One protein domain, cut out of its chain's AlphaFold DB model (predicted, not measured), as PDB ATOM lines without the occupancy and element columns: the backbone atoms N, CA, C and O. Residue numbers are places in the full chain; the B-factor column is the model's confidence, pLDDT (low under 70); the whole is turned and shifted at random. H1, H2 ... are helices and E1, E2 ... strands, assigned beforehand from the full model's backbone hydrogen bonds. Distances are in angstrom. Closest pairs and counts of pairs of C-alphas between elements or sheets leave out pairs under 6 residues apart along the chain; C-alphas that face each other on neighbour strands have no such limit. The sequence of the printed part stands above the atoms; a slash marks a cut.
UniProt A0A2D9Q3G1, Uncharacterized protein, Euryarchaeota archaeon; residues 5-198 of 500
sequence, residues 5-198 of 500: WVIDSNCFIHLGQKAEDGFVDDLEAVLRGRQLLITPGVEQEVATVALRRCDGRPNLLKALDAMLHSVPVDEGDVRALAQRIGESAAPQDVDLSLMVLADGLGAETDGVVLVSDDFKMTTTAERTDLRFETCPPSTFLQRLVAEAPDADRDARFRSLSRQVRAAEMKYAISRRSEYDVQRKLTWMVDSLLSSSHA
ATOM      1  N   TRP A   5       5.349 -51.418  51.306       93.06
ATOM      2  CA  TRP A   5       5.298 -50.179  50.534       93.06
ATOM      3  C   TRP A   5       6.173 -49.101  51.167       93.06
ATOM      4  O   TRP A   5       5.881 -48.645  52.272       93.06
ATOM      5  N   VAL A   6       7.210 -48.674  50.447       94.69
ATOM      6  CA  VAL A   6       8.007 -47.486  50.780       94.69
ATOM      7  C   VAL A   6       7.539 -46.348  49.880       94.69
ATOM      8  O   VAL A   6       7.530 -46.506  48.662       94.69
ATOM      9  N   ILE A   7       7.089 -45.229  50.446       94.25
ATOM     10  CA  ILE A   7       6.381 -44.186  49.691       94.25
ATOM     11  C   ILE A   7       7.183 -42.885  49.644       94.25
ATOM     12  O   ILE A   7       7.564 -42.338  50.676       94.25
ATOM     13  N   ASP A   8       7.375 -42.366  48.434       94.31
ATOM     14  CA  ASP A   8       8.002 -41.071  48.176       94.31
ATOM     15  C   ASP A   8       7.013 -39.891  48.298       94.31
ATOM     16  O   ASP A   8       5.794 -40.029  48.122       94.31
ATOM     17  N   SER A   9       7.544 -38.693  48.537       91.44
ATOM     18  CA  SER A   9       6.824 -37.422  48.641       91.44
ATOM     19  C   SER A   9       5.919 -37.144  47.441       91.44
ATOM     20  O   SER A   9       4.785 -36.678  47.609       91.44
ATOM     21  N   ASN A  10       6.367 -37.462  46.222       88.94
ATOM     22  CA  ASN A  10       5.598 -37.193  45.002       88.94
ATOM     23  C   ASN A  10       4.281 -37.977  44.949       88.94
ATOM     24  O   ASN A  10       3.268 -37.447  44.481       88.94
ATOM     25  N   CYS A  11       4.248 -39.188  45.515       92.00
ATOM     26  CA  CYS A  11       3.011 -39.952  45.663       92.00
ATOM     27  C   CYS A  11       1.989 -39.160  46.494       92.00
ATOM     28  O   CYS A  11       0.873 -38.902  46.038       92.00
ATOM     29  N   PHE A  12       2.388 -38.660  47.665       93.25
ATOM     30  CA  PHE A  12       1.509 -37.869  48.528       93.25
ATOM     31  C   PHE A  12       1.100 -36.530  47.913       93.25
ATOM     32  O   PHE A  12      -0.034 -36.092  48.107       93.25
ATOM     33  N   ILE A  13       1.966 -35.886  47.128       90.38
ATOM     34  CA  ILE A  13       1.606 -34.667  46.393       90.38
ATOM     35  C   ILE A  13       0.498 -34.964  45.374       90.38
ATOM     36  O   ILE A  13      -0.471 -34.200  45.276       90.38
ATOM     37  N   HIS A  14       0.591 -36.081  44.646       90.31
ATOM     38  CA  HIS A  14      -0.457 -36.518  43.725       90.31
ATOM     39  C   HIS A  14      -1.765 -36.847  44.453       90.31
ATOM     40  O   HIS A  14      -2.823 -36.355  44.043       90.31
ATOM     41  N   LEU A  15      -1.698 -37.596  45.557       89.88
ATOM     42  CA  LEU A  15      -2.863 -37.912  46.387       89.88
ATOM     43  C   LEU A  15      -3.514 -36.638  46.940       89.88
ATOM     44  O   LEU A  15      -4.707 -36.428  46.746       89.88
ATOM     45  N   GLY A  16      -2.727 -35.716  47.496       88.88
ATOM     46  CA  GLY A  16      -3.190 -34.418  47.992       88.88
ATOM     47  C   GLY A  16      -3.967 -33.599  46.954       88.88
ATOM     48  O   GLY A  16      -4.912 -32.882  47.283       88.88
ATOM     49  N   GLN A  17      -3.604 -33.700  45.675       88.69
ATOM     50  CA  GLN A  17      -4.262 -32.956  44.598       88.69
ATOM     51  C   GLN A  17      -5.507 -33.644  44.017       88.69
ATOM     52  O   GLN A  17      -6.335 -32.955  43.405       88.69
ATOM     53  N   LYS A  18      -5.603 -34.975  44.120       90.50
ATOM     54  CA  LYS A  18      -6.545 -35.790  43.337       90.50
ATOM     55  C   LYS A  18      -7.503 -36.639  44.163       90.50
ATOM     56  O   LYS A  18      -8.582 -36.913  43.653       90.50
ATOM     57  N   ALA A  19      -7.133 -37.033  45.379       88.12
ATOM     58  CA  ALA A  19      -7.996 -37.816  46.255       88.12
ATOM     59  C   ALA A  19      -9.245 -37.012  46.642       88.12
ATOM     60  O   ALA A  19      -9.147 -35.823  46.953       88.12
ATOM     61  N   GLU A  20     -10.397 -37.673  46.581       89.62
ATOM     62  CA  GLU A  20     -11.725 -37.127  46.882       89.62
ATOM     63  C   GLU A  20     -12.229 -37.675  48.227       89.62
ATOM     64  O   GLU A  20     -11.547 -38.471  48.882       89.62
ATOM     65  N   ASP A  21     -13.399 -37.220  48.676       86.38
ATOM     66  CA  ASP A  21     -13.995 -37.680  49.933       86.38
ATOM     67  C   ASP A  21     -14.164 -39.207  49.975       86.38
ATOM     68  O   ASP A  21     -14.493 -39.847  48.976       86.38
ATOM     69  N   GLY A  22     -13.908 -39.794  51.147       85.06
ATOM     70  CA  GLY A  22     -13.911 -41.247  51.361       85.06
ATOM     71  C   GLY A  22     -12.589 -41.956  51.040       85.06
ATOM     72  O   GLY A  22     -12.420 -43.105  51.434       85.06
ATOM     73  N   PHE A  23     -11.611 -41.289  50.408       88.69
ATOM     74  CA  PHE A  23     -10.321 -41.914  50.070       88.69
ATOM     75  C   PHE A  23      -9.553 -42.450  51.288       88.69
ATOM     76  O   PHE A  23      -8.950 -43.515  51.204       88.69
ATOM     77  N   VAL A  24      -9.546 -41.714  52.401       89.31
ATOM     78  CA  VAL A  24      -8.806 -42.104  53.616       89.31
ATOM     79  C   VAL A  24      -9.365 -43.410  54.182       89.31
ATOM     80  O   VAL A  24      -8.600 -44.341  54.421       89.31
ATOM     81  N   ASP A  25     -10.691 -43.499  54.298       88.31
ATOM     82  CA  ASP A  25     -11.390 -44.694  54.784       88.31
ATOM     83  C   ASP A  25     -11.176 -45.885  53.836       88.31
ATOM     84  O   ASP A  25     -10.969 -47.023  54.263       88.31
ATOM     85  N   ASP A  26     -11.196 -45.625  52.528       88.50
ATOM     86  CA  ASP A  26     -10.957 -46.640  51.509       88.50
ATOM     87  C   ASP A  26      -9.513 -47.158  51.546       88.50
ATOM     88  O   ASP A  26      -9.288 -48.365  51.434       88.50
ATOM     89  N   LEU A  27      -8.531 -46.274  51.743       89.94
ATOM     90  CA  LEU A  27      -7.126 -46.647  51.880       89.94
ATOM     91  C   LEU A  27      -6.889 -47.473  53.146       89.94
ATOM     92  O   LEU A  27      -6.225 -48.508  53.073       89.94
ATOM     93  N   GLU A  28      -7.480 -47.084  54.275       89.06
ATOM     94  CA  GLU A  28      -7.408 -47.851  55.521       89.06
ATOM     95  C   GLU A  28      -7.987 -49.265  55.336       89.06
ATOM     96  O   GLU A  28      -7.365 -50.266  55.716       89.06
ATOM     97  N   ALA A  29      -9.139 -49.363  54.664       86.44
ATOM     98  CA  ALA A  29      -9.797 -50.635  54.374       86.44
ATOM     99  C   ALA A  29      -8.953 -51.556  53.474       86.44
ATOM    100  O   ALA A  29      -8.918 -52.770  53.697       86.44
ATOM    101  N   VAL A  30      -8.263 -51.004  52.471       86.00
ATOM    102  CA  VAL A  30      -7.398 -51.780  51.567       86.00
ATOM    103  C   VAL A  30      -6.096 -52.198  52.252       86.00
ATOM    104  O   VAL A  30      -5.636 -53.334  52.099       86.00
ATOM    105  N   LEU A  31      -5.506 -51.323  53.067       85.50
ATOM    106  CA  LEU A  31      -4.262 -51.634  53.764       85.50
ATOM    107  C   LEU A  31      -4.443 -52.725  54.825       85.50
ATOM    108  O   LEU A  31      -3.491 -53.468  55.076       85.50
ATOM    109  N   ARG A  32      -5.648 -52.899  55.391       82.81
ATOM    110  CA  ARG A  32      -5.974 -53.952  56.381       82.81
ATOM    111  C   ARG A  32      -4.978 -53.978  57.553       82.81
ATOM    112  O   ARG A  32      -4.541 -55.043  57.986       82.81
ATOM    113  N   GLY A  33      -4.587 -52.795  58.029       79.38
ATOM    114  CA  GLY A  33      -3.618 -52.620  59.115       79.38
ATOM    115  C   GLY A  33      -2.141 -52.658  58.699       79.38
ATOM    116  O   GLY A  33      -1.277 -52.568  59.568       79.38
ATOM    117  N   ARG A  34      -1.822 -52.775  57.401       87.00
ATOM    118  CA  ARG A  34      -0.458 -52.548  56.892       87.00
ATOM    119  C   ARG A  34      -0.109 -51.063  56.950       87.00
ATOM    120  O   ARG A  34      -0.955 -50.218  56.674       87.00
ATOM    121  N   GLN A  35       1.150 -50.772  57.257       90.12
ATOM    122  CA  GLN A  35       1.672 -49.409  57.277       90.12
ATOM    123  C   GLN A  35       2.413 -49.084  55.980       90.12
ATOM    124  O   GLN A  35       3.079 -49.939  55.394       90.12
ATOM    125  N   LEU A  36       2.286 -47.834  55.550       93.44
ATOM    126  CA  LEU A  36       3.075 -47.219  54.495       93.44
ATOM    127  C   LEU A  36       4.344 -46.644  55.128       93.44
ATOM    128  O   LEU A  36       4.270 -45.811  56.036       93.44
ATOM    129  N   LEU A  37       5.502 -47.107  54.669       95.44
ATOM    130  CA  LEU A  37       6.794 -46.740  55.236       95.44
ATOM    131  C   LEU A  37       7.351 -45.503  54.533       95.44
ATOM    132  O   LEU A  37       7.353 -45.424  53.305       95.44
ATOM    133  N   ILE A  38       7.838 -44.546  55.314       95.12
ATOM    134  CA  ILE A  38       8.439 -43.296  54.832       95.12
ATOM    135  C   ILE A  38       9.709 -42.988  55.630       95.12
ATOM    136  O   ILE A  38       9.954 -43.601  56.670       95.12
ATOM    137  N   THR A  39      10.512 -42.026  55.178       94.12
ATOM    138  CA  THR A  39      11.630 -41.483  55.966       94.12
ATOM    139  C   THR A  39      11.275 -40.109  56.548       94.12
ATOM    140  O   THR A  39      10.402 -39.418  56.012       94.12
ATOM    141  N   PRO A  40      11.984 -39.641  57.594       91.56
ATOM    142  CA  PRO A  40      11.770 -38.302  58.151       91.56
ATOM    143  C   PRO A  40      11.944 -37.158  57.138       91.56
ATOM    144  O   PRO A  40      11.388 -36.078  57.328       91.56
ATOM    145  N   GLY A  41      12.715 -37.376  56.065       89.19
ATOM    146  CA  GLY A  41      12.850 -36.414  54.967       89.19
ATOM    147  C   GLY A  41      11.533 -36.209  54.215       89.19
ATOM    148  O   GLY A  41      11.112 -35.069  54.021       89.19
ATOM    149  N   VAL A  42      10.828 -37.301  53.897       91.06
ATOM    150  CA  VAL A  42       9.510 -37.257  53.243       91.06
ATOM    151  C   VAL A  42       8.494 -36.522  54.114       91.06
ATOM    152  O   VAL A  42       7.782 -35.650  53.621       91.06
ATOM    153  N   GLU A  43       8.460 -36.793  55.424       90.06
ATOM    154  CA  GLU A  43       7.564 -36.090  56.359       90.06
ATOM    155  C   GLU A  43       7.743 -34.567  56.311       90.06
ATOM    156  O   GLU A  43       6.762 -33.822  56.355       90.06
ATOM    157  N   GLN A  44       8.986 -34.095  56.191       88.94
ATOM    158  CA  GLN A  44       9.282 -32.666  56.090       88.94
ATOM    159  C   GLN A  44       8.815 -32.080  54.754       88.94
ATOM    160  O   GLN A  44       8.221 -30.999  54.739       88.94
ATOM    161  N   GLU A  45       9.028 -32.789  53.644       90.19
ATOM    162  CA  GLU A  45       8.617 -32.340  52.310       90.19
ATOM    163  C   GLU A  45       7.094 -32.249  52.168       90.19
ATOM    164  O   GLU A  45       6.573 -31.283  51.597       90.19
ATOM    165  N   VAL A  46       6.357 -33.209  52.736       90.88
ATOM    166  CA  VAL A  46       4.892 -33.255  52.624       90.88
ATOM    167  C   VAL A  46       4.156 -32.592  53.790       90.88
ATOM    168  O   VAL A  46       2.924 -32.561  53.798       90.88
ATOM    169  N   ALA A  47       4.876 -31.977  54.737       89.38
ATOM    170  CA  ALA A  47       4.313 -31.357  55.941       89.38
ATOM    171  C   ALA A  47       3.178 -30.354  55.658       89.38
ATOM    172  O   ALA A  47       2.260 -30.189  56.465       89.38
ATOM    173  N   THR A  48       3.222 -29.681  54.504       89.25
ATOM    174  CA  THR A  48       2.234 -28.666  54.096       89.25
ATOM    175  C   THR A  48       1.182 -29.175  53.107       89.25
ATOM    176  O   THR A  48       0.275 -28.426  52.734       89.25
ATOM    177  N   VAL A  49       1.264 -30.437  52.681       90.94
ATOM    178  CA  VAL A  49       0.338 -31.016  51.703       90.94
ATOM    179  C   VAL A  49      -1.034 -31.223  52.348       90.94
ATOM    180  O   VAL A  49      -1.160 -31.745  53.456       90.94
ATOM    181  N   ALA A  50      -2.084 -30.796  51.648       91.62
ATOM    182  CA  ALA A  50      -3.475 -30.940  52.070       91.62
ATOM    183  C   ALA A  50      -4.283 -31.670  50.994       91.62
ATOM    184  O   ALA A  50      -4.022 -31.479  49.803       91.62
ATOM    185  N   LEU A  51      -5.281 -32.449  51.411       91.50
ATOM    186  CA  LEU A  51      -6.227 -33.140  50.531       91.50
ATOM    187  C   LEU A  51      -7.223 -32.125  49.951       91.50
ATOM    188  O   LEU A  51      -8.250 -31.812  50.542       91.50
ATOM    189  N   ARG A  52      -6.884 -31.529  48.803       89.06
ATOM    190  CA  ARG A  52      -7.546 -30.319  48.278       89.06
ATOM    191  C   ARG A  52      -8.996 -30.521  47.852       89.06
ATOM    192  O   ARG A  52      -9.729 -29.528  47.811       89.06
ATOM    193  N   ARG A  53      -9.363 -31.748  47.474       88.19
ATOM    194  CA  ARG A  53     -10.715 -32.111  47.025       88.19
ATOM    195  C   ARG A  53     -11.546 -32.794  48.106       88.19
ATOM    196  O   ARG A  53     -12.691 -33.107  47.820       88.19
ATOM    197  N   CYS A  54     -10.987 -33.000  49.297       87.81
ATOM    198  CA  CYS A  54     -11.757 -33.463  50.439       87.81
ATOM    199  C   CYS A  54     -12.364 -32.276  51.186       87.81
ATOM    200  O   CYS A  54     -11.751 -31.198  51.290       87.81
ATOM    201  N   ASP A  55     -13.539 -32.493  51.756       84.62
ATOM    202  CA  ASP A  55     -14.214 -31.525  52.601       84.62
ATOM    203  C   ASP A  55     -13.323 -31.117  53.785       84.62
ATOM    204  O   ASP A  55     -12.668 -31.923  54.445       84.62
ATOM    205  N   GLY A  56     -13.228 -29.807  54.027       85.31
ATOM    206  CA  GLY A  56     -12.371 -29.241  55.078       85.31
ATOM    207  C   GLY A  56     -10.868 -29.223  54.768       85.31
ATOM    208  O   GLY A  56     -10.110 -28.653  55.551       85.31
ATOM    209  N   ARG A  57     -10.435 -29.768  53.619       89.38
ATOM    210  CA  ARG A  57      -9.036 -29.790  53.150       89.38
ATOM    211  C   ARG A  57      -8.034 -30.196  54.241       89.38
ATOM    212  O   ARG A  57      -7.112 -29.427  54.538       89.38
ATOM    213  N   PRO A  58      -8.211 -31.372  54.863       92.06
ATOM    214  CA  PRO A  58      -7.341 -31.814  55.940       92.06
ATOM    215  C   PRO A  58      -5.886 -31.920  55.471       92.06
ATOM    216  O   PRO A  58      -5.592 -32.194  54.303       92.06
ATOM    217  N   ASN A  59      -4.961 -31.691  56.403       94.56
ATOM    218  CA  ASN A  59      -3.542 -31.942  56.175       94.56
ATOM    219  C   ASN A  59      -3.319 -33.446  55.961       94.56
ATOM    220  O   ASN A  59      -3.861 -34.254  56.715       94.56
ATOM    221  N   LEU A  60      -2.530 -33.804  54.948       92.12
ATOM    222  CA  LEU A  60      -2.366 -35.187  54.507       92.12
ATOM    223  C   LEU A  60      -1.730 -36.067  55.586       92.12
ATOM    224  O   LEU A  60      -2.251 -37.143  55.855       92.12
ATOM    225  N   LEU A  61      -0.664 -35.597  56.245       90.94
ATOM    226  CA  LEU A  61      -0.006 -36.366  57.307       90.94
ATOM    227  C   LEU A  61      -0.958 -36.624  58.473       90.94
ATOM    228  O   LEU A  61      -1.048 -37.742  58.959       90.94
ATOM    229  N   LYS A  62      -1.745 -35.615  58.867       90.94
ATOM    230  CA  LYS A  62      -2.758 -35.783  59.920       90.94
ATOM    231  C   LYS A  62      -3.866 -36.757  59.524       90.94
ATOM    232  O   LYS A  62      -4.376 -37.462  60.383       90.94
ATOM    233  N   ALA A  63      -4.270 -36.753  58.255       90.56
ATOM    234  CA  ALA A  63      -5.315 -37.639  57.755       90.56
ATOM    235  C   ALA A  63      -4.844 -39.099  57.657       90.56
ATOM    236  O   ALA A  63      -5.651 -40.004  57.820       90.56
ATOM    237  N   LEU A  64      -3.551 -39.323  57.402       92.06
ATOM    238  CA  LEU A  64      -2.964 -40.649  57.203       92.06
ATOM    239  C   LEU A  64      -2.131 -41.148  58.398       92.06
ATOM    240  O   LEU A  64      -1.471 -42.174  58.279       92.06
ATOM    241  N   ASP A  65      -2.173 -40.464  59.544       89.00
ATOM    242  CA  ASP A  65      -1.330 -40.725  60.725       89.00
ATOM    243  C   ASP A  65      -1.375 -42.193  61.189       89.00
ATOM    244  O   ASP A  65      -0.347 -42.803  61.460       89.00
ATOM    245  N   ALA A  66      -2.562 -42.810  61.176       88.12
ATOM    246  CA  ALA A  66      -2.742 -44.212  61.564       88.12
ATOM    247  C   ALA A  66      -2.128 -45.226  60.574       88.12
ATOM    248  O   ALA A  66      -1.923 -46.388  60.927       88.12
ATOM    249  N   MET A  67      -1.848 -44.801  59.338       92.06
ATOM    250  CA  MET A  67      -1.364 -45.644  58.241       92.06
ATOM    251  C   MET A  67       0.114 -45.410  57.910       92.06
ATOM    252  O   MET A  67       0.691 -46.217  57.184       92.06
ATOM    253  N   LEU A  68       0.732 -44.333  58.404       92.56
ATOM    254  CA  LEU A  68       2.118 -43.969  58.098       92.56
ATOM    255  C   LEU A  68       3.077 -44.410  59.206       92.56
ATOM    256  O   LEU A  68       2.784 -44.289  60.393       92.56
ATOM    257  N   HIS A  69       4.257 -44.883  58.813       94.25
ATOM    258  CA  HIS A  69       5.343 -45.164  59.744       94.25
ATOM    259  C   HIS A  69       6.668 -44.611  59.224       94.25
ATOM    260  O   HIS A  69       7.179 -45.042  58.189       94.25
ATOM    261  N   SER A  70       7.214 -43.639  59.956       92.56
ATOM    262  CA  SER A  70       8.486 -42.991  59.642       92.56
ATOM    263  C   SER A  70       9.648 -43.770  60.247       92.56
ATOM    264  O   SER A  70       9.723 -43.949  61.465       92.56
ATOM    265  N   VAL A  71      10.550 -44.240  59.387       93.19
ATOM    266  CA  VAL A  71      11.721 -45.034  59.766       93.19
ATOM    267  C   VAL A  71      12.982 -44.191  59.553       93.19
ATOM    268  O   VAL A  71      13.294 -43.838  58.411       93.19
ATOM    269  N   PRO A  72      13.722 -43.828  60.618       89.75
ATOM    270  CA  PRO A  72      14.984 -43.118  60.474       89.75
ATOM    271  C   PRO A  72      16.050 -44.042  59.876       89.75
ATOM    272  O   PRO A  72      16.136 -45.219  60.224       89.75
ATOM    273  N   VAL A  73      16.883 -43.483  59.003       90.00
ATOM    274  CA  VAL A  73      17.964 -44.192  58.308       90.00
ATOM    275  C   VAL A  73      19.304 -43.574  58.708       90.00
ATOM    276  O   VAL A  73      19.384 -42.364  58.925       90.00
ATOM    277  N   ASP A  74      20.350 -44.394  58.825       88.62
ATOM    278  CA  ASP A  74      21.689 -43.924  59.179       88.62
ATOM    279  C   ASP A  74      22.297 -43.069  58.053       88.62
ATOM    280  O   ASP A  74      22.359 -43.471  56.888       88.62
ATOM    281  N   GLU A  75      22.775 -41.868  58.389       85.50
ATOM    282  CA  GLU A  75      23.382 -40.959  57.408       85.50
ATOM    283  C   GLU A  75      24.663 -41.519  56.769       85.50
ATOM    284  O   GLU A  75      25.061 -41.084  55.685       85.50
ATOM    285  N   GLY A  76      25.354 -42.433  57.450       85.31
ATOM    286  CA  GLY A  76      26.508 -43.151  56.928       85.31
ATOM    287  C   GLY A  76      26.120 -44.080  55.782       85.31
ATOM    288  O   GLY A  76      26.816 -44.092  54.766       85.31
ATOM    289  N   ASP A  77      24.983 -44.766  55.892       85.94
ATOM    290  CA  ASP A  77      24.460 -45.642  54.838       85.94
ATOM    291  C   ASP A  77      23.987 -44.839  53.618       85.94
ATOM    292  O   ASP A  77      24.279 -45.207  52.478       85.94
ATOM    293  N   VAL A  78      23.352 -43.682  53.844       86.50
ATOM    294  CA  VAL A  78      22.974 -42.736  52.775       86.50
ATOM    295  C   VAL A  78      24.211 -42.249  52.019       86.50
ATOM    296  O   VAL A  78      24.263 -42.311  50.788       86.50
ATOM    297  N   ARG A  79      25.259 -41.836  52.745       85.19
ATOM    298  CA  ARG A  79      26.539 -41.418  52.147       85.19
ATOM    299  C   ARG A  79      27.238 -42.562  51.415       85.19
ATOM    300  O   ARG A  79      27.804 -42.340  50.344       85.19
ATOM    301  N   ALA A  80      27.195 -43.778  51.956       84.38
ATOM    302  CA  ALA A  80      27.772 -44.955  51.316       84.38
ATOM    303  C   ALA A  80      27.057 -45.288  49.997       84.38
ATOM    304  O   ALA A  80      27.718 -45.579  48.997       84.38
ATOM    305  N   LEU A  81      25.723 -45.196  49.957       83.69
ATOM    306  CA  LEU A  81      24.952 -45.383  48.728       83.69
ATOM    307  C   LEU A  81      25.258 -44.280  47.701       83.69
ATOM    308  O   LEU A  81      25.532 -44.593  46.541       83.69
ATOM    309  N   ALA A  82      25.323 -43.014  48.126       84.19
ATOM    310  CA  ALA A  82      25.696 -41.892  47.260       84.19
ATOM    311  C   ALA A  82      27.077 -42.093  46.604       84.19
ATOM    312  O   ALA A  82      27.233 -41.905  45.396       84.19
ATOM    313  N   GLN A  83      28.071 -42.550  47.375       83.12
ATOM    314  CA  GLN A  83      29.410 -42.857  46.861       83.12
ATOM    315  C   GLN A  83      29.410 -44.027  45.869       83.12
ATOM    316  O   GLN A  83      30.134 -43.980  44.874       83.12
ATOM    317  N   ARG A  84      28.591 -45.062  46.108       80.31
ATOM    318  CA  ARG A  84      28.446 -46.213  45.197       80.31
ATOM    319  C   ARG A  84      27.840 -45.821  43.848       80.31
ATOM    320  O   ARG A  84      28.227 -46.389  42.829       80.31
ATOM    321  N   ILE A  85      26.907 -44.870  43.836       77.88
ATOM    322  CA  ILE A  85      26.230 -44.385  42.620       77.88
ATOM    323  C   ILE A  85      27.093 -43.348  41.874       77.88
ATOM    324  O   ILE A  85      27.054 -43.269  40.642       77.88
ATOM    325  N   GLY A  86      27.902 -42.592  42.621       71.00
ATOM    326  CA  GLY A  86      28.702 -41.464  42.153       71.00
ATOM    327  C   GLY A  86      27.989 -40.133  42.404       71.00
ATOM    328  O   GLY A  86      26.845 -39.951  41.994       71.00
ATOM    329  N   GLU A  87      28.680 -39.178  43.037       63.66
ATOM    330  CA  GLU A  87      28.102 -37.913  43.538       63.66
ATOM    331  C   GLU A  87      27.400 -37.065  42.461       63.66
ATOM    332  O   GLU A  87      26.438 -36.363  42.751       63.66
ATOM    333  N   SER A  88      27.834 -37.146  41.200       58.28
ATOM    334  CA  SER A  88      27.224 -36.414  40.079       58.28
ATOM    335  C   SER A  88      25.978 -37.081  39.486       58.28
ATOM    336  O   SER A  88      25.253 -36.446  38.722       58.28
ATOM    337  N   ALA A  89      25.734 -38.354  39.809       58.16
ATOM    338  CA  ALA A  89      24.607 -39.148  39.320       58.16
ATOM    339  C   ALA A  89      23.596 -39.496  40.427       58.16
ATOM    340  O   ALA A  89      22.565 -40.102  40.127       58.16
ATOM    341  N   ALA A  90      23.889 -39.131  41.677       61.38
ATOM    342  CA  ALA A  90      23.069 -39.454  42.833       61.38
ATOM    343  C   ALA A  90      21.746 -38.650  42.849       61.38
ATOM    344  O   ALA A  90      21.742 -37.457  42.521       61.38
ATOM    345  N   PRO A  91      20.619 -39.294  43.209       68.62
ATOM    346  CA  PRO A  91      19.375 -38.626  43.604       68.62
ATOM    347  C   PRO A  91      19.547 -37.697  44.822       68.62
ATOM    348  O   PRO A  91      20.637 -37.612  45.391       68.62
ATOM    349  N   GLN A  92      18.490 -36.982  45.222       77.50
ATOM    350  CA  GLN A  92      18.546 -36.104  46.399       77.50
ATOM    351  C   GLN A  92      18.738 -36.916  47.689       77.50
ATOM    352  O   GLN A  92      18.470 -38.115  47.724       77.50
ATOM    353  N   ASP A  93      19.167 -36.271  48.777       80.38
ATOM    354  CA  ASP A  93      19.394 -36.962  50.057       80.38
ATOM    355  C   ASP A  93      18.125 -37.659  50.587       80.38
ATOM    356  O   ASP A  93      18.207 -38.747  51.160       80.38
ATOM    357  N   VAL A  94      16.944 -37.073  50.348       85.25
ATOM    358  CA  VAL A  94      15.650 -37.686  50.699       85.25
ATOM    359  C   VAL A  94      15.409 -38.948  49.865       85.25
ATOM    360  O   VAL A  94      15.158 -40.008  50.439       85.25
ATOM    361  N   ASP A  95      15.593 -38.877  48.547       88.69
ATOM    362  CA  ASP A  95      15.483 -40.025  47.638       88.69
ATOM    363  C   ASP A  95      16.444 -41.155  48.046       88.69
ATOM    364  O   ASP A  95      16.061 -42.322  48.148       88.69
ATOM    365  N   LEU A  96      17.702 -40.814  48.341       87.94
ATOM    366  CA  LEU A  96      18.711 -41.772  48.786       87.94
ATOM    367  C   LEU A  96      18.314 -42.429  50.111       87.94
ATOM    368  O   LEU A  96      18.490 -43.637  50.261       87.94
ATOM    369  N   SER A  97      17.737 -41.672  51.051       91.31
ATOM    370  CA  SER A  97      17.235 -42.230  52.312       91.31
ATOM    371  C   SER A  97      16.124 -43.265  52.087       91.31
ATOM    372  O   SER A  97      16.137 -44.318  52.726       91.31
ATOM    373  N   LEU A  98      15.217 -43.025  51.132       92.94
ATOM    374  CA  LEU A  98      14.166 -43.977  50.756       92.94
ATOM    375  C   LEU A  98      14.742 -45.233  50.099       92.94
ATOM    376  O   LEU A  98      14.293 -46.339  50.392       92.94
ATOM    377  N   MET A  99      15.755 -45.081  49.243       90.75
ATOM    378  CA  MET A  99      16.423 -46.213  48.597       90.75
ATOM    379  C   MET A  99      17.189 -47.083  49.599       90.75
ATOM    380  O   MET A  99      17.147 -48.305  49.490       90.75
ATOM    381  N   VAL A 100      17.859 -46.477  50.587       90.88
ATOM    382  CA  VAL A 100      18.525 -47.225  51.668       90.88
ATOM    383  C   VAL A 100      17.498 -47.960  52.526       90.88
ATOM    384  O   VAL A 100      17.691 -49.139  52.813       90.88
ATOM    385  N   LEU A 101      16.390 -47.303  52.895       92.00
ATOM    386  CA  LEU A 101      15.301 -47.949  53.629       92.00
ATOM    387  C   LEU A 101      14.750 -49.157  52.856       92.00
ATOM    388  O   LEU A 101      14.632 -50.246  53.415       92.00
ATOM    389  N   ALA A 102      14.450 -48.981  51.567       91.25
ATOM    390  CA  ALA A 102      13.905 -50.039  50.725       91.25
ATOM    391  C   ALA A 102      14.888 -51.210  50.537       91.25
ATOM    392  O   ALA A 102      14.478 -52.363  50.652       91.25
ATOM    393  N   ASP A 103      16.181 -50.947  50.313       89.62
ATOM    394  CA  ASP A 103      17.197 -52.007  50.192       89.62
ATOM    395  C   ASP A 103      17.441 -52.743  51.518       89.62
ATOM    396  O   ASP A 103      17.633 -53.960  51.526       89.62
ATOM    397  N   GLY A 104      17.395 -52.022  52.643       87.75
ATOM    398  CA  GLY A 104      17.482 -52.606  53.980       87.75
ATOM    399  C   GLY A 104      16.336 -53.583  54.246       87.75
ATOM    400  O   GLY A 104      16.576 -54.721  54.639       87.75
ATOM    401  N   LEU A 105      15.100 -53.181  53.942       88.62
ATOM    402  CA  LEU A 105      13.922 -54.046  54.062       88.62
ATOM    403  C   LEU A 105      13.969 -55.226  53.082       88.62
ATOM    404  O   LEU A 105      13.591 -56.340  53.439       88.62
ATOM    405  N   GLY A 106      14.483 -55.000  51.871       84.88
ATOM    406  CA  GLY A 106      14.673 -56.032  50.850       84.88
ATOM    407  C   GLY A 106      15.697 -57.100  51.236       84.88
ATOM    408  O   GLY A 106      15.708 -58.192  50.674       84.88
ATOM    409  N   ALA A 107      16.556 -56.822  52.222       81.94
ATOM    410  CA  ALA A 107      17.431 -57.827  52.818       81.94
ATOM    411  C   ALA A 107      16.670 -58.845  53.682       81.94
ATOM    412  O   ALA A 107      17.132 -59.974  53.846       81.94
ATOM    413  N   GLU A 108      15.549 -58.426  54.268       79.38
ATOM    414  CA  GLU A 108      14.799 -59.187  55.268       79.38
ATOM    415  C   GLU A 108      13.521 -59.806  54.698       79.38
ATOM    416  O   GLU A 108      13.065 -60.838  55.190       79.38
ATOM    417  N   THR A 109      12.917 -59.173  53.690       76.38
ATOM    418  CA  THR A 109      11.612 -59.547  53.139       76.38
ATOM    419  C   THR A 109      11.594 -59.414  51.619       76.38
ATOM    420  O   THR A 109      11.916 -58.361  51.073       76.38
ATOM    421  N   ASP A 110      11.125 -60.458  50.936       72.75
ATOM    422  CA  ASP A 110      10.833 -60.393  49.504       72.75
ATOM    423  C   ASP A 110       9.551 -59.580  49.251       72.75
ATOM    424  O   ASP A 110       8.538 -59.755  49.934       72.75
ATOM    425  N   GLY A 111       9.567 -58.717  48.230       81.44
ATOM    426  CA  GLY A 111       8.394 -57.935  47.813       81.44
ATOM    427  C   GLY A 111       8.320 -56.511  48.375       81.44
ATOM    428  O   GLY A 111       7.218 -55.994  48.587       81.44
ATOM    429  N   VAL A 112       9.470 -55.875  48.613       89.50
ATOM    430  CA  VAL A 112       9.557 -54.435  48.903       89.50
ATOM    431  C   VAL A 112       9.397 -53.638  47.614       89.50
ATOM    432  O   VAL A 112      10.116 -53.869  46.638       89.50
ATOM    433  N   VAL A 113       8.463 -52.688  47.622       91.56
ATOM    434  CA  VAL A 113       8.179 -51.814  46.484       91.56
ATOM    435  C   VAL A 113       8.294 -50.356  46.911       91.56
ATOM    436  O   VAL A 113       7.580 -49.893  47.803       91.56
ATOM    437  N   LEU A 114       9.184 -49.629  46.243       93.38
ATOM    438  CA  LEU A 114       9.362 -48.193  46.377       93.38
ATOM    439  C   LEU A 114       8.471 -47.455  45.365       93.38
ATOM    440  O   LEU A 114       8.613 -47.609  44.151       93.38
ATOM    441  N   VAL A 115       7.560 -46.631  45.868       93.81
ATOM    442  CA  VAL A 115       6.587 -45.891  45.062       93.81
ATOM    443  C   VAL A 115       7.091 -44.475  44.821       93.81
ATOM    444  O   VAL A 115       7.031 -43.649  45.729       93.81
ATOM    445  N   SER A 116       7.545 -44.182  43.602       89.50
ATOM    446  CA  SER A 116       8.007 -42.848  43.194       89.50
ATOM    447  C   SER A 116       7.779 -42.612  41.701       89.50
ATOM    448  O   SER A 116       7.819 -43.538  40.890       89.50
ATOM    449  N   ASP A 117       7.528 -41.359  41.324       84.31
ATOM    450  CA  ASP A 117       7.485 -40.930  39.926       84.31
ATOM    451  C   ASP A 117       8.872 -40.504  39.395       84.31
ATOM    452  O   ASP A 117       8.999 -40.232  38.190       84.31
ATOM    453  N   ASP A 118       9.913 -40.441  40.240       84.31
ATOM    454  CA  ASP A 118      11.272 -40.106  39.820       84.31
ATOM    455  C   ASP A 118      11.977 -41.326  39.213       84.31
ATOM    456  O   ASP A 118      12.480 -42.235  39.876       84.31
ATOM    457  N   PHE A 119      12.067 -41.304  37.884       80.69
ATOM    458  CA  PHE A 119      12.692 -42.355  37.089       80.69
ATOM    459  C   PHE A 119      14.187 -42.551  37.401       80.69
ATOM    460  O   PHE A 119      14.753 -43.611  37.108       80.69
ATOM    461  N   LYS A 120      14.856 -41.566  38.017       82.25
ATOM    462  CA  LYS A 120      16.236 -41.742  38.479       82.25
ATOM    463  C   LYS A 120      16.354 -42.837  39.525       82.25
ATOM    464  O   LYS A 120      17.320 -43.593  39.465       82.25
ATOM    465  N   MET A 121      15.393 -42.959  40.436       83.81
ATOM    466  CA  MET A 121      15.435 -43.971  41.494       83.81
ATOM    467  C   MET A 121      15.361 -45.379  40.898       83.81
ATOM    468  O   MET A 121      16.173 -46.228  41.253       83.81
ATOM    469  N   THR A 122      14.490 -45.590  39.903       82.31
ATOM    470  CA  THR A 122      14.390 -46.842  39.128       82.31
ATOM    471  C   THR A 122      15.706 -47.192  38.443       82.31
ATOM    472  O   THR A 122      16.283 -48.249  38.683       82.31
ATOM    473  N   THR A 123      16.223 -46.285  37.607       79.62
ATOM    474  CA  THR A 123      17.455 -46.557  36.847       79.62
ATOM    475  C   THR A 123      18.668 -46.743  37.753       79.62
ATOM    476  O   THR A 123      19.597 -47.467  37.401       79.62
ATOM    477  N   THR A 124      18.677 -46.097  38.917       81.62
ATOM    478  CA  THR A 124      19.730 -46.265  39.916       81.62
ATOM    479  C   THR A 124      19.615 -47.626  40.591       81.62
ATOM    480  O   THR A 124      20.609 -48.345  40.620       81.62
ATOM    481  N   ALA A 125      18.419 -48.018  41.043       81.56
ATOM    482  CA  ALA A 125      18.168 -49.326  41.646       81.56
ATOM    483  C   ALA A 125      18.611 -50.476  40.727       81.56
ATOM    484  O   ALA A 125      19.369 -51.336  41.168       81.56
ATOM    485  N   GLU A 126      18.254 -50.418  39.439       78.88
ATOM    486  CA  GLU A 126      18.675 -51.399  38.427       78.88
ATOM    487  C   GLU A 126      20.197 -51.419  38.220       78.88
ATOM    488  O   GLU A 126      20.812 -52.479  38.128       78.88
ATOM    489  N   ARG A 127      20.839 -50.244  38.145       78.50
ATOM    490  CA  ARG A 127      22.291 -50.144  37.920       78.50
ATOM    491  C   ARG A 127      23.119 -50.634  39.103       78.50
ATOM    492  O   ARG A 127      24.243 -51.083  38.891       78.50
ATOM    493  N   THR A 128      22.614 -50.476  40.324       77.38
ATOM    494  CA  THR A 128      23.322 -50.853  41.557       77.38
ATOM    495  C   THR A 128      22.827 -52.152  42.187       77.38
ATOM    496  O   THR A 128      23.310 -52.489  43.269       77.38
ATOM    497  N   ASP A 129      21.925 -52.866  41.505       75.81
ATOM    498  CA  ASP A 129      21.354 -54.157  41.913       75.81
ATOM    499  C   ASP A 129      20.783 -54.118  43.342       75.81
ATOM    500  O   ASP A 129      21.144 -54.911  44.214       75.81
ATOM    501  N   LEU A 130      19.954 -53.103  43.615       83.94
ATOM    502  CA  LEU A 130      19.297 -52.942  44.915       83.94
ATOM    503  C   LEU A 130      18.093 -53.878  45.035       83.94
ATOM    504  O   LEU A 130      17.419 -54.184  44.054       83.94
ATOM    505  N   ARG A 131      17.798 -54.310  46.261       85.19
ATOM    506  CA  ARG A 131      16.846 -55.395  46.552       85.19
ATOM    507  C   ARG A 131      15.404 -54.912  46.713       85.19
ATOM    508  O   ARG A 131      14.700 -55.335  47.623       85.19
ATOM    509  N   PHE A 132      14.952 -54.021  45.842       87.50
ATOM    510  CA  PHE A 132      13.566 -53.558  45.822       87.50
ATOM    511  C   PHE A 132      13.095 -53.288  44.394       87.50
ATOM    512  O   PHE A 132      13.889 -52.981  43.506       87.50
ATOM    513  N   GLU A 133      11.784 -53.377  44.179       87.56
ATOM    514  CA  GLU A 133      11.148 -52.937  42.936       87.56
ATOM    515  C   GLU A 133      10.755 -51.460  43.057       87.56
ATOM    516  O   GLU A 133      10.416 -50.992  44.144       87.56
ATOM    517  N   THR A 134      10.745 -50.719  41.951       88.88
ATOM    518  CA  THR A 134      10.140 -49.384  41.901       88.88
ATOM    519  C   THR A 134       8.864 -49.392  41.069       88.88
ATOM    520  O   THR A 134       8.779 -50.069  40.046       88.88
ATOM    521  N   CYS A 135       7.861 -48.605  41.464       90.00
ATOM    522  CA  CYS A 135       6.681 -48.376  40.631       90.00
ATOM    523  C   CYS A 135       6.164 -46.932  40.753       90.00
ATOM    524  O   CYS A 135       6.364 -46.287  41.784       90.00
ATOM    525  N   PRO A 136       5.491 -46.395  39.720       91.62
ATOM    526  CA  PRO A 136       4.919 -45.058  39.802       91.62
ATOM    527  C   PRO A 136       3.663 -45.031  40.697       91.62
ATOM    528  O   PRO A 136       2.950 -46.042  40.785       91.62
ATOM    529  N   PRO A 137       3.329 -43.881  41.315       91.94
ATOM    530  CA  PRO A 137       2.133 -43.708  42.147       91.94
ATOM    531  C   PRO A 137       0.829 -44.223  41.518       91.94
ATOM    532  O   PRO A 137       0.004 -44.830  42.204       91.94
ATOM    533  N   SER A 138       0.631 -44.051  40.209       89.62
ATOM    534  CA  SER A 138      -0.545 -44.609  39.521       89.62
ATOM    535  C   SER A 138      -0.589 -46.143  39.504       89.62
ATOM    536  O   SER A 138      -1.678 -46.718  39.607       89.62
ATOM    537  N   THR A 139       0.565 -46.809  39.407       88.75
ATOM    538  CA  THR A 139       0.682 -48.277  39.471       88.75
ATOM    539  C   THR A 139       0.489 -48.774  40.893       88.75
ATOM    540  O   THR A 139      -0.195 -49.770  41.093       88.75
ATOM    541  N   PHE A 140       1.014 -48.062  41.890       91.00
ATOM    542  CA  PHE A 140       0.727 -48.348  43.296       91.00
ATOM    543  C   PHE A 140      -0.781 -48.353  43.569       91.00
ATOM    544  O   PHE A 140      -1.318 -49.347  44.050       91.00
ATOM    545  N   LEU A 141      -1.488 -47.294  43.159       89.19
ATOM    546  CA  LEU A 141      -2.945 -47.227  43.286       89.19
ATOM    547  C   LEU A 141      -3.651 -48.364  42.541       89.19
ATOM    548  O   LEU A 141      -4.631 -48.892  43.049       89.19
ATOM    549  N   GLN A 142      -3.146 -48.762  41.369       84.88
ATOM    550  CA  GLN A 142      -3.679 -49.900  40.616       84.88
ATOM    551  C   GLN A 142      -3.446 -51.232  41.345       84.88
ATOM    552  O   GLN A 142      -4.344 -52.065  41.383       84.88
ATOM    553  N   ARG A 143      -2.279 -51.443  41.964       85.69
ATOM    554  CA  ARG A 143      -1.994 -52.653  42.756       85.69
ATOM    555  C   ARG A 143      -2.898 -52.740  43.990       85.69
ATOM    556  O   ARG A 143      -3.321 -53.832  44.351       85.69
ATOM    557  N   LEU A 144      -3.263 -51.599  44.579       83.69
ATOM    558  CA  LEU A 144      -4.240 -51.532  45.670       83.69
ATOM    559  C   LEU A 144      -5.674 -51.892  45.231       83.69
ATOM    560  O   LEU A 144      -6.436 -52.407  46.047       83.69
ATOM    561  N   VAL A 145      -6.041 -51.693  43.956       76.06
ATOM    562  CA  VAL A 145      -7.353 -52.115  43.409       76.06
ATOM    563  C   VAL A 145      -7.564 -53.619  43.586       76.06
ATOM    564  O   VAL A 145      -8.641 -54.035  43.998       76.06
ATOM    565  N   ALA A 146      -6.530 -54.434  43.349       65.94
ATOM    566  CA  ALA A 146      -6.613 -55.893  43.479       65.94
ATOM    567  C   ALA A 146      -6.929 -56.366  44.909       65.94
ATOM    568  O   ALA A 146      -7.340 -57.505  45.125       65.94
ATOM    569  N   GLU A 147      -6.743 -55.495  45.899       70.06
ATOM    570  CA  GLU A 147      -6.980 -55.781  47.309       70.06
ATOM    571  C   GLU A 147      -8.279 -55.130  47.833       70.06
ATOM    572  O   GLU A 147      -8.629 -55.306  49.012       70.06
ATOM    573  N   ALA A 148      -9.013 -54.420  46.960       68.62
ATOM    574  CA  ALA A 148     -10.264 -53.744  47.278       68.62
ATOM    575  C   ALA A 148     -11.360 -54.751  47.682       68.62
ATOM    576  O   ALA A 148     -11.592 -55.741  46.991       68.62
ATOM    577  N   PRO A 149     -12.049 -54.526  48.814       64.06
ATOM    578  CA  PRO A 149     -13.037 -55.472  49.331       64.06
ATOM    579  C   PRO A 149     -14.399 -55.416  48.615       64.06
ATOM    580  O   PRO A 149     -15.196 -56.335  48.788       64.06
ATOM    581  N   ASP A 150     -14.688 -54.357  47.849       77.38
ATOM    582  CA  ASP A 150     -15.953 -54.177  47.128       77.38
ATOM    583  C   ASP A 150     -15.786 -53.377  45.826       77.38
ATOM    584  O   ASP A 150     -14.791 -52.674  45.624       77.38
ATOM    585  N   ALA A 151     -16.794 -53.493  44.953       71.44
ATOM    586  CA  ALA A 151     -16.812 -52.910  43.613       71.44
ATOM    587  C   ALA A 151     -16.845 -51.369  43.604       71.44
ATOM    588  O   ALA A 151     -16.310 -50.747  42.686       71.44
ATOM    589  N   ASP A 152     -17.432 -50.736  44.625       71.19
ATOM    590  CA  ASP A 152     -17.516 -49.275  44.693       71.19
ATOM    591  C   ASP A 152     -16.146 -48.666  45.024       71.19
ATOM    592  O   ASP A 152     -15.747 -47.653  44.439       71.19
ATOM    593  N   ARG A 153     -15.395 -49.297  45.936       75.19
ATOM    594  CA  ARG A 153     -14.004 -48.933  46.254       75.19
ATOM    595  C   ARG A 153     -13.076 -49.178  45.078       75.19
ATOM    596  O   ARG A 153     -12.278 -48.305  44.741       75.19
ATOM    597  N   ASP A 154     -13.215 -50.332  44.436       77.62
ATOM    598  CA  ASP A 154     -12.491 -50.676  43.213       77.62
ATOM    599  C   ASP A 154     -12.652 -49.572  42.147       77.62
ATOM    600  O   ASP A 154     -11.657 -49.016  41.664       77.62
ATOM    601  N   ALA A 155     -13.889 -49.142  41.873       73.81
ATOM    602  CA  ALA A 155     -14.167 -48.088  40.902       73.81
ATOM    603  C   ALA A 155     -13.515 -46.741  41.278       73.81
ATOM    604  O   ALA A 155     -12.975 -46.042  40.407       73.81
ATOM    605  N   ARG A 156     -13.514 -46.376  42.569       78.94
ATOM    606  CA  ARG A 156     -12.873 -45.145  43.066       78.94
ATOM    607  C   ARG A 156     -11.349 -45.193  42.937       78.94
ATOM    608  O   ARG A 156     -10.767 -44.240  42.409       78.94
ATOM    609  N   PHE A 157     -10.699 -46.299  43.307       82.12
ATOM    610  CA  PHE A 157      -9.248 -46.467  43.137       82.12
ATOM    611  C   PHE A 157      -8.830 -46.489  41.661       82.12
ATOM    612  O   PHE A 157      -7.846 -45.841  41.299       82.12
ATOM    613  N   ARG A 158      -9.608 -47.130  40.778       81.12
ATOM    614  CA  ARG A 158      -9.374 -47.097  39.320       81.12
ATOM    615  C   ARG A 158      -9.524 -45.692  38.744       81.12
ATOM    616  O   ARG A 158      -8.750 -45.279  37.876       81.12
ATOM    617  N   SER A 159     -10.512 -44.929  39.209       83.12
ATOM    618  CA  SER A 159     -10.666 -43.518  38.833       83.12
ATOM    619  C   SER A 159      -9.454 -42.692  39.275       83.12
ATOM    620  O   SER A 159      -8.857 -41.990  38.455       83.12
ATOM    621  N   LEU A 160      -9.028 -42.835  40.534       85.25
ATOM    622  CA  LEU A 160      -7.882 -42.112  41.082       85.25
ATOM    623  C   LEU A 160      -6.571 -42.487  40.373       85.25
ATOM    624  O   LEU A 160      -5.830 -41.589  39.971       85.25
ATOM    625  N   SER A 161      -6.321 -43.778  40.125       87.31
ATOM    626  CA  SER A 161      -5.155 -44.259  39.368       87.31
ATOM    627  C   SER A 161      -5.083 -43.612  37.980       87.31
ATOM    628  O   SER A 161      -4.039 -43.072  37.609       87.31
ATOM    629  N   ARG A 162      -6.202 -43.551  37.236       84.00
ATOM    630  CA  ARG A 162      -6.259 -42.873  35.925       84.00
ATOM    631  C   ARG A 162      -5.947 -41.379  36.022       84.00
ATOM    632  O   ARG A 162      -5.216 -40.848  35.183       84.00
ATOM    633  N   GLN A 163      -6.475 -40.693  37.037       84.06
ATOM    634  CA  GLN A 163      -6.229 -39.261  37.237       84.06
ATOM    635  C   GLN A 163      -4.771 -38.956  37.610       84.06
ATOM    636  O   GLN A 163      -4.216 -37.959  37.133       84.06
ATOM    637  N   VAL A 164      -4.153 -39.797  38.443       86.06
ATOM    638  CA  VAL A 164      -2.737 -39.692  38.820       86.06
ATOM    639  C   VAL A 164      -1.845 -40.002  37.618       86.06
ATOM    640  O   VAL A 164      -0.984 -39.189  37.292       86.06
ATOM    641  N   ARG A 165      -2.142 -41.062  36.856       85.06
ATOM    642  CA  ARG A 165      -1.417 -41.428  35.625       85.06
ATOM    643  C   ARG A 165      -1.385 -40.289  34.612       85.06
ATOM    644  O   ARG A 165      -0.335 -39.946  34.076       85.06
ATOM    645  N   ALA A 166      -2.533 -39.653  34.375       80.25
ATOM    646  CA  ALA A 166      -2.612 -38.505  33.476       80.25
ATOM    647  C   ALA A 166      -1.740 -37.327  33.958       80.25
ATOM    648  O   ALA A 166      -1.157 -36.617  33.137       80.25
ATOM    649  N   ALA A 167      -1.632 -37.117  35.275       82.75
ATOM    650  CA  ALA A 167      -0.776 -36.082  35.851       82.75
ATOM    651  C   ALA A 167       0.718 -36.424  35.710       82.75
ATOM    652  O   ALA A 167       1.480 -35.566  35.262       82.75
ATOM    653  N   GLU A 168       1.112 -37.662  36.011       85.25
ATOM    654  CA  GLU A 168       2.484 -38.172  35.862       85.25
ATOM    655  C   GLU A 168       2.962 -38.080  34.405       85.25
ATOM    656  O   GLU A 168       4.028 -37.528  34.126       85.25
ATOM    657  N   MET A 169       2.141 -38.538  33.450       81.62
ATOM    658  CA  MET A 169       2.452 -38.468  32.017       81.62
ATOM    659  C   MET A 169       2.588 -37.019  31.546       81.62
ATOM    660  O   MET A 169       3.535 -36.676  30.837       81.62
ATOM    661  N   LYS A 170       1.670 -36.136  31.963       80.94
ATOM    662  CA  LYS A 170       1.728 -34.710  31.616       80.94
ATOM    663  C   LYS A 170       2.996 -34.053  32.164       80.94
ATOM    664  O   LYS A 170       3.623 -33.262  31.460       80.94
ATOM    665  N   TYR A 171       3.382 -34.392  33.391       80.38
ATOM    666  CA  TYR A 171       4.599 -33.887  34.015       80.38
ATOM    667  C   TYR A 171       5.861 -34.402  33.307       80.38
ATOM    668  O   TYR A 171       6.723 -33.598  32.947       80.38
ATOM    669  N   ALA A 172       5.926 -35.699  32.988       79.06
ATOM    670  CA  ALA A 172       7.022 -36.297  32.223       79.06
ATOM    671  C   ALA A 172       7.193 -35.648  30.836       79.06
ATOM    672  O   ALA A 172       8.307 -35.302  30.446       79.06
ATOM    673  N   ILE A 173       6.092 -35.403  30.116       69.81
ATOM    674  CA  ILE A 173       6.113 -34.731  28.806       69.81
ATOM    675  C   ILE A 173       6.574 -33.272  28.932       69.81
ATOM    676  O   ILE A 173       7.307 -32.784  28.072       69.81
ATOM    677  N   SER A 174       6.182 -32.572  30.002       75.25
ATOM    678  CA  SER A 174       6.549 -31.164  30.208       75.25
ATOM    679  C   SER A 174       8.053 -30.937  30.410       75.25
ATOM    680  O   SER A 174       8.547 -29.856  30.103       75.25
ATOM    681  N   ARG A 175       8.793 -31.964  30.848       70.50
ATOM    682  CA  ARG A 175      10.243 -31.927  31.103       70.50
ATOM    683  C   ARG A 175      11.059 -32.655  30.027       70.50
ATOM    684  O   ARG A 175      12.109 -33.225  30.313       70.50
ATOM    685  N   ARG A 176      10.599 -32.614  28.767       60.69
ATOM    686  CA  ARG A 176      11.220 -33.306  27.615       60.69
ATOM    687  C   ARG A 176      12.716 -33.024  27.413       60.69
ATOM    688  O   ARG A 176      13.394 -33.831  26.790       60.69
ATOM    689  N   SER A 177      13.228 -31.910  27.930       56.25
ATOM    690  CA  SER A 177      14.644 -31.534  27.849       56.25
ATOM    691  C   SER A 177      15.534 -32.104  28.960       56.25
ATOM    692  O   SER A 177      16.749 -31.978  28.851       56.25
ATOM    693  N   GLU A 178      14.974 -32.677  30.031       59.25
ATOM    694  CA  GLU A 178      15.739 -33.062  31.230       59.25
ATOM    695  C   GLU A 178      16.086 -34.559  31.276       59.25
ATOM    696  O   GLU A 178      17.140 -34.911  31.799       59.25
ATOM    697  N   TYR A 179      15.251 -35.437  30.700       64.44
ATOM    698  CA  TYR A 179      15.460 -36.895  30.677       64.44
ATOM    699  C   TYR A 179      14.870 -37.545  29.420       64.44
ATOM    700  O   TYR A 179      14.071 -36.939  28.702       64.44
ATOM    701  N   ASP A 180      15.228 -38.808  29.181       71.19
ATOM    702  CA  ASP A 180      14.642 -39.636  28.125       71.19
ATOM    703  C   ASP A 180      13.171 -39.964  28.444       71.19
ATOM    704  O   ASP A 180      12.841 -40.943  29.119       71.19
ATOM    705  N   VAL A 181      12.272 -39.095  27.969       74.19
ATOM    706  CA  VAL A 181      10.821 -39.225  28.164       74.19
ATOM    707  C   VAL A 181      10.284 -40.521  27.568       74.19
ATOM    708  O   VAL A 181       9.328 -41.067  28.113       74.19
ATOM    709  N   GLN A 182      10.880 -41.036  26.486       74.56
ATOM    710  CA  GLN A 182      10.437 -42.302  25.904       74.56
ATOM    711  C   GLN A 182      10.703 -43.445  26.877       74.56
ATOM    712  O   GLN A 182       9.769 -44.164  27.209       74.56
ATOM    713  N   ARG A 183      11.917 -43.542  27.432       77.44
ATOM    714  CA  ARG A 183      12.238 -44.568  28.439       77.44
ATOM    715  C   ARG A 183      11.368 -44.466  29.690       77.44
ATOM    716  O   ARG A 183      10.918 -45.496  30.179       77.44
ATOM    717  N   LYS A 184      11.089 -43.251  30.179       78.44
ATOM    718  CA  LYS A 184      10.199 -43.058  31.339       78.44
ATOM    719  C   LYS A 184       8.765 -43.507  31.042       78.44
ATOM    720  O   LYS A 184       8.164 -44.186  31.867       78.44
ATOM    721  N   LEU A 185       8.216 -43.154  29.876       78.62
ATOM    722  CA  LEU A 185       6.870 -43.578  29.475       78.62
ATOM    723  C   LEU A 185       6.795 -45.093  29.259       78.62
ATOM    724  O   LEU A 185       5.836 -45.708  29.713       78.62
ATOM    725  N   THR A 186       7.808 -45.691  28.629       78.25
ATOM    726  CA  THR A 186       7.913 -47.148  28.474       78.25
ATOM    727  C   THR A 186       7.948 -47.836  29.835       78.25
ATOM    728  O   THR A 186       7.137 -48.716  30.069       78.25
ATOM    729  N   TRP A 187       8.774 -47.370  30.777       81.38
ATOM    730  CA  TRP A 187       8.816 -47.923  32.137       81.38
ATOM    731  C   TRP A 187       7.478 -47.812  32.878       81.38
ATOM    732  O   TRP A 187       7.073 -48.754  33.556       81.38
ATOM    733  N   MET A 188       6.766 -46.688  32.739       77.88
ATOM    734  CA  MET A 188       5.429 -46.541  33.325       77.88
ATOM    735  C   MET A 188       4.435 -47.544  32.725       77.88
ATOM    736  O   MET A 188       3.607 -48.084  33.452       77.88
ATOM    737  N   VAL A 189       4.511 -47.797  31.416       76.25
ATOM    738  CA  VAL A 189       3.676 -48.798  30.734       76.25
ATOM    739  C   VAL A 189       4.060 -50.210  31.170       76.25
ATOM    740  O   VAL A 189       3.183 -50.968  31.560       76.25
ATOM    741  N   ASP A 190       5.348 -50.543  31.194       73.31
ATOM    742  CA  ASP A 190       5.840 -51.867  31.584       73.31
ATOM    743  C   ASP A 190       5.519 -52.185  33.051       73.31
ATOM    744  O   ASP A 190       5.091 -53.296  33.354       73.31
ATOM    745  N   SER A 191       5.637 -51.202  33.953       72.06
ATOM    746  CA  SER A 191       5.255 -51.335  35.371       72.06
ATOM    747  C   SER A 191       3.754 -51.569  35.553       72.06
ATOM    748  O   SER A 191       3.334 -52.295  36.456       72.06
ATOM    749  N   LEU A 192       2.933 -50.960  34.690       69.25
ATOM    750  CA  LEU A 192       1.495 -51.207  34.661       69.25
ATOM    751  C   LEU A 192       1.200 -52.610  34.134       69.25
ATOM    752  O   LEU A 192       0.511 -53.354  34.817       69.25
ATOM    753  N   LEU A 193       1.771 -52.999  32.993       63.16
ATOM    754  CA  LEU A 193       1.570 -54.316  32.377       63.16
ATOM    755  C   LEU A 193       2.059 -55.471  33.269       63.16
ATOM    756  O   LEU A 193       1.433 -56.533  33.311       63.16
ATOM    757  N   SER A 194       3.147 -55.265  34.017       62.78
ATOM    758  CA  SER A 194       3.644 -56.235  34.998       62.78
ATOM    759  C   SER A 194       2.727 -56.334  36.219       62.78
ATOM    760  O   SER A 194       2.496 -57.429  36.725       62.78
ATOM    761  N   SER A 195       2.142 -55.214  36.663       53.31
ATOM    762  CA  SER A 195       1.140 -55.196  37.737       53.31
ATOM    763  C   SER A 195      -0.229 -55.727  37.307       53.31
ATOM    764  O   SER A 195      -0.978 -56.246  38.132       53.31
ATOM    765  N   SER A 196      -0.537 -55.635  36.015       42.81
ATOM    766  CA  SER A 196      -1.771 -56.131  35.426       42.81
ATOM    767  C   SER A 196      -1.857 -57.656  35.415       42.81
ATOM    768  O   SER A 196      -2.958 -58.188  35.390       42.81
ATOM    769  N   HIS A 197      -0.740 -58.388  35.508       41.38
ATOM    770  CA  HIS A 197      -0.715 -59.854  35.374       41.38
ATOM    771  C   HIS A 197      -1.561 -60.638  36.400       41.38
ATOM    772  O   HIS A 197      -1.759 -61.836  36.209       41.38
ATOM    773  N   ALA A 198      -2.073 -60.008  37.464       43.28
ATOM    774  CA  ALA A 198      -2.962 -60.660  38.433       43.28
ATOM    775  C   ALA A 198      -4.470 -60.432  38.183       43.28
ATOM    776  O   ALA A 198      -5.272 -61.126  38.798       43.28
TER     777      ALA A 198
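AT A GLANCE: This is residues 5 to 198 of the 500 residues of an uncharacterized protein of Euryarchaeota archaeon (UniProt A0A2D9Q3G1). A small core of two parallel sheets set edge to edge, with their short strands in the row E3 E2 E1 E4 E5, has helix H6 over one face of E1 and E4 and helix H8 over the other face. H8, H9 and H10 fold back on one another as a bundle of three nearly aligned helices, the long H9 on the far side of H8 from the strands, while H5 packs across H6 at the far end of the longest axis. The printed part has 194 residues, with five named strands and ten named helices in the order E1 H1 H2 E2 H3 H4 E3 H5 H6 E4 H7 E5 H8 H9 H10; the sheets are E1 E4 E5 and E2 E3, and the class is mostly helix. It is compact, with a radius of gyration of the C-alphas of 16.2 A, and rounded, spanning 46 by 35 by 32 A.

IN THESE COORDINATES: Find C-alpha 5 at (5.298, -50.179, 50.534), where E1, residues 5 to 7, begins. Next come H1, residues 9 to 18, 14.5 A long, and H2, residues 23 to 31. E2 is residues 36 to 38, H3 residues 40 to 46, H4 residues 60 to 64 and E3 residues 68 to 70. H5, residues 75 to 85, is 15.4 A long, and H6, residues 93 to 106, is 19.7 A. E4 is residues 112 to 115, H7 residues 119 to 128, E5 residues 133 to 135 and H8 residues 137 to 145. Look for C-alpha 151 at (-16.812, -52.910, 43.613); from there H9 runs 34.6 A to residue 174. H10, residues 181 to 196, is 22.3 A long and ends with C-alpha 196 at (-1.771, -56.131, 35.426).

HOW THE PARTS SIT: Start at E1, an edge strand parallel to the inner strand E4, with N 6 and O 113 2.9 A apart, within hydrogen-bond range. E4 is parallel to E5, with N 114 and O 133 at 2.8 A. On the other sheet E2 is parallel to E3, with N 69 and O 36 at 2.9 A; the closest C-alphas of E1 and E2, those of Val 6 and Leu 37, are 4.7 A apart. E2, H3, H4, E3 and E4, H7, E5 are strand-helix-strand units, two parallel neighbour strands with helices between, each with a right-handed crossover. H6 is on the sheet E1 E4 E5 at a height of 9.4 A, along the strands at 3 degrees to E4 on the local plane. H8 is on the opposite face, over E4, at a height of 9.9 A. H7 is on this sheet too, its Thr 122 and Thr 134 of E5 having the closest C-alphas, 5.7 A apart. H5 touches H6 about perpendicular at 87 degrees, closest at the C-alphas of Val 78 and Ser 97, 5.8 A. H1 touches H3 at a shallow tilt of 29 degrees, the same way, closest at the C-alphas of Ser 9 and Val 42, 5.3 A. H3 and H4 only just touch, with 3 pairs of C-alphas within 8 A. H8 and H9 form a helical hairpin at a shallow tilt of 14 degrees, closest at the C-alphas of Ser 138 and Ser 161, 4.6 A. H9 and H10 form another, at 15 degrees, closest at the C-alphas of Ala 172 and Val 181, 6.3 A; H10 only grazes the sheet with residues 187 to 195. H2 and H8 are close but not clearly touching, at 6.7 A between the C-alphas of Val 30 and Leu 144. In all ten helices every O i to N i+4 pair is within hydrogen-bond range.

THE WHOLE: Look at Gln 83 and Ala 151 for the two C-alphas farthest apart, 47.4 A. The printed part has no cut. The link from H3 to H4, residues 47 to 59, is long. The mean pLDDT of the printed part is 82.9; among the residues under 70 you will find 87 to 91, 176 to 179 and 192 to 198.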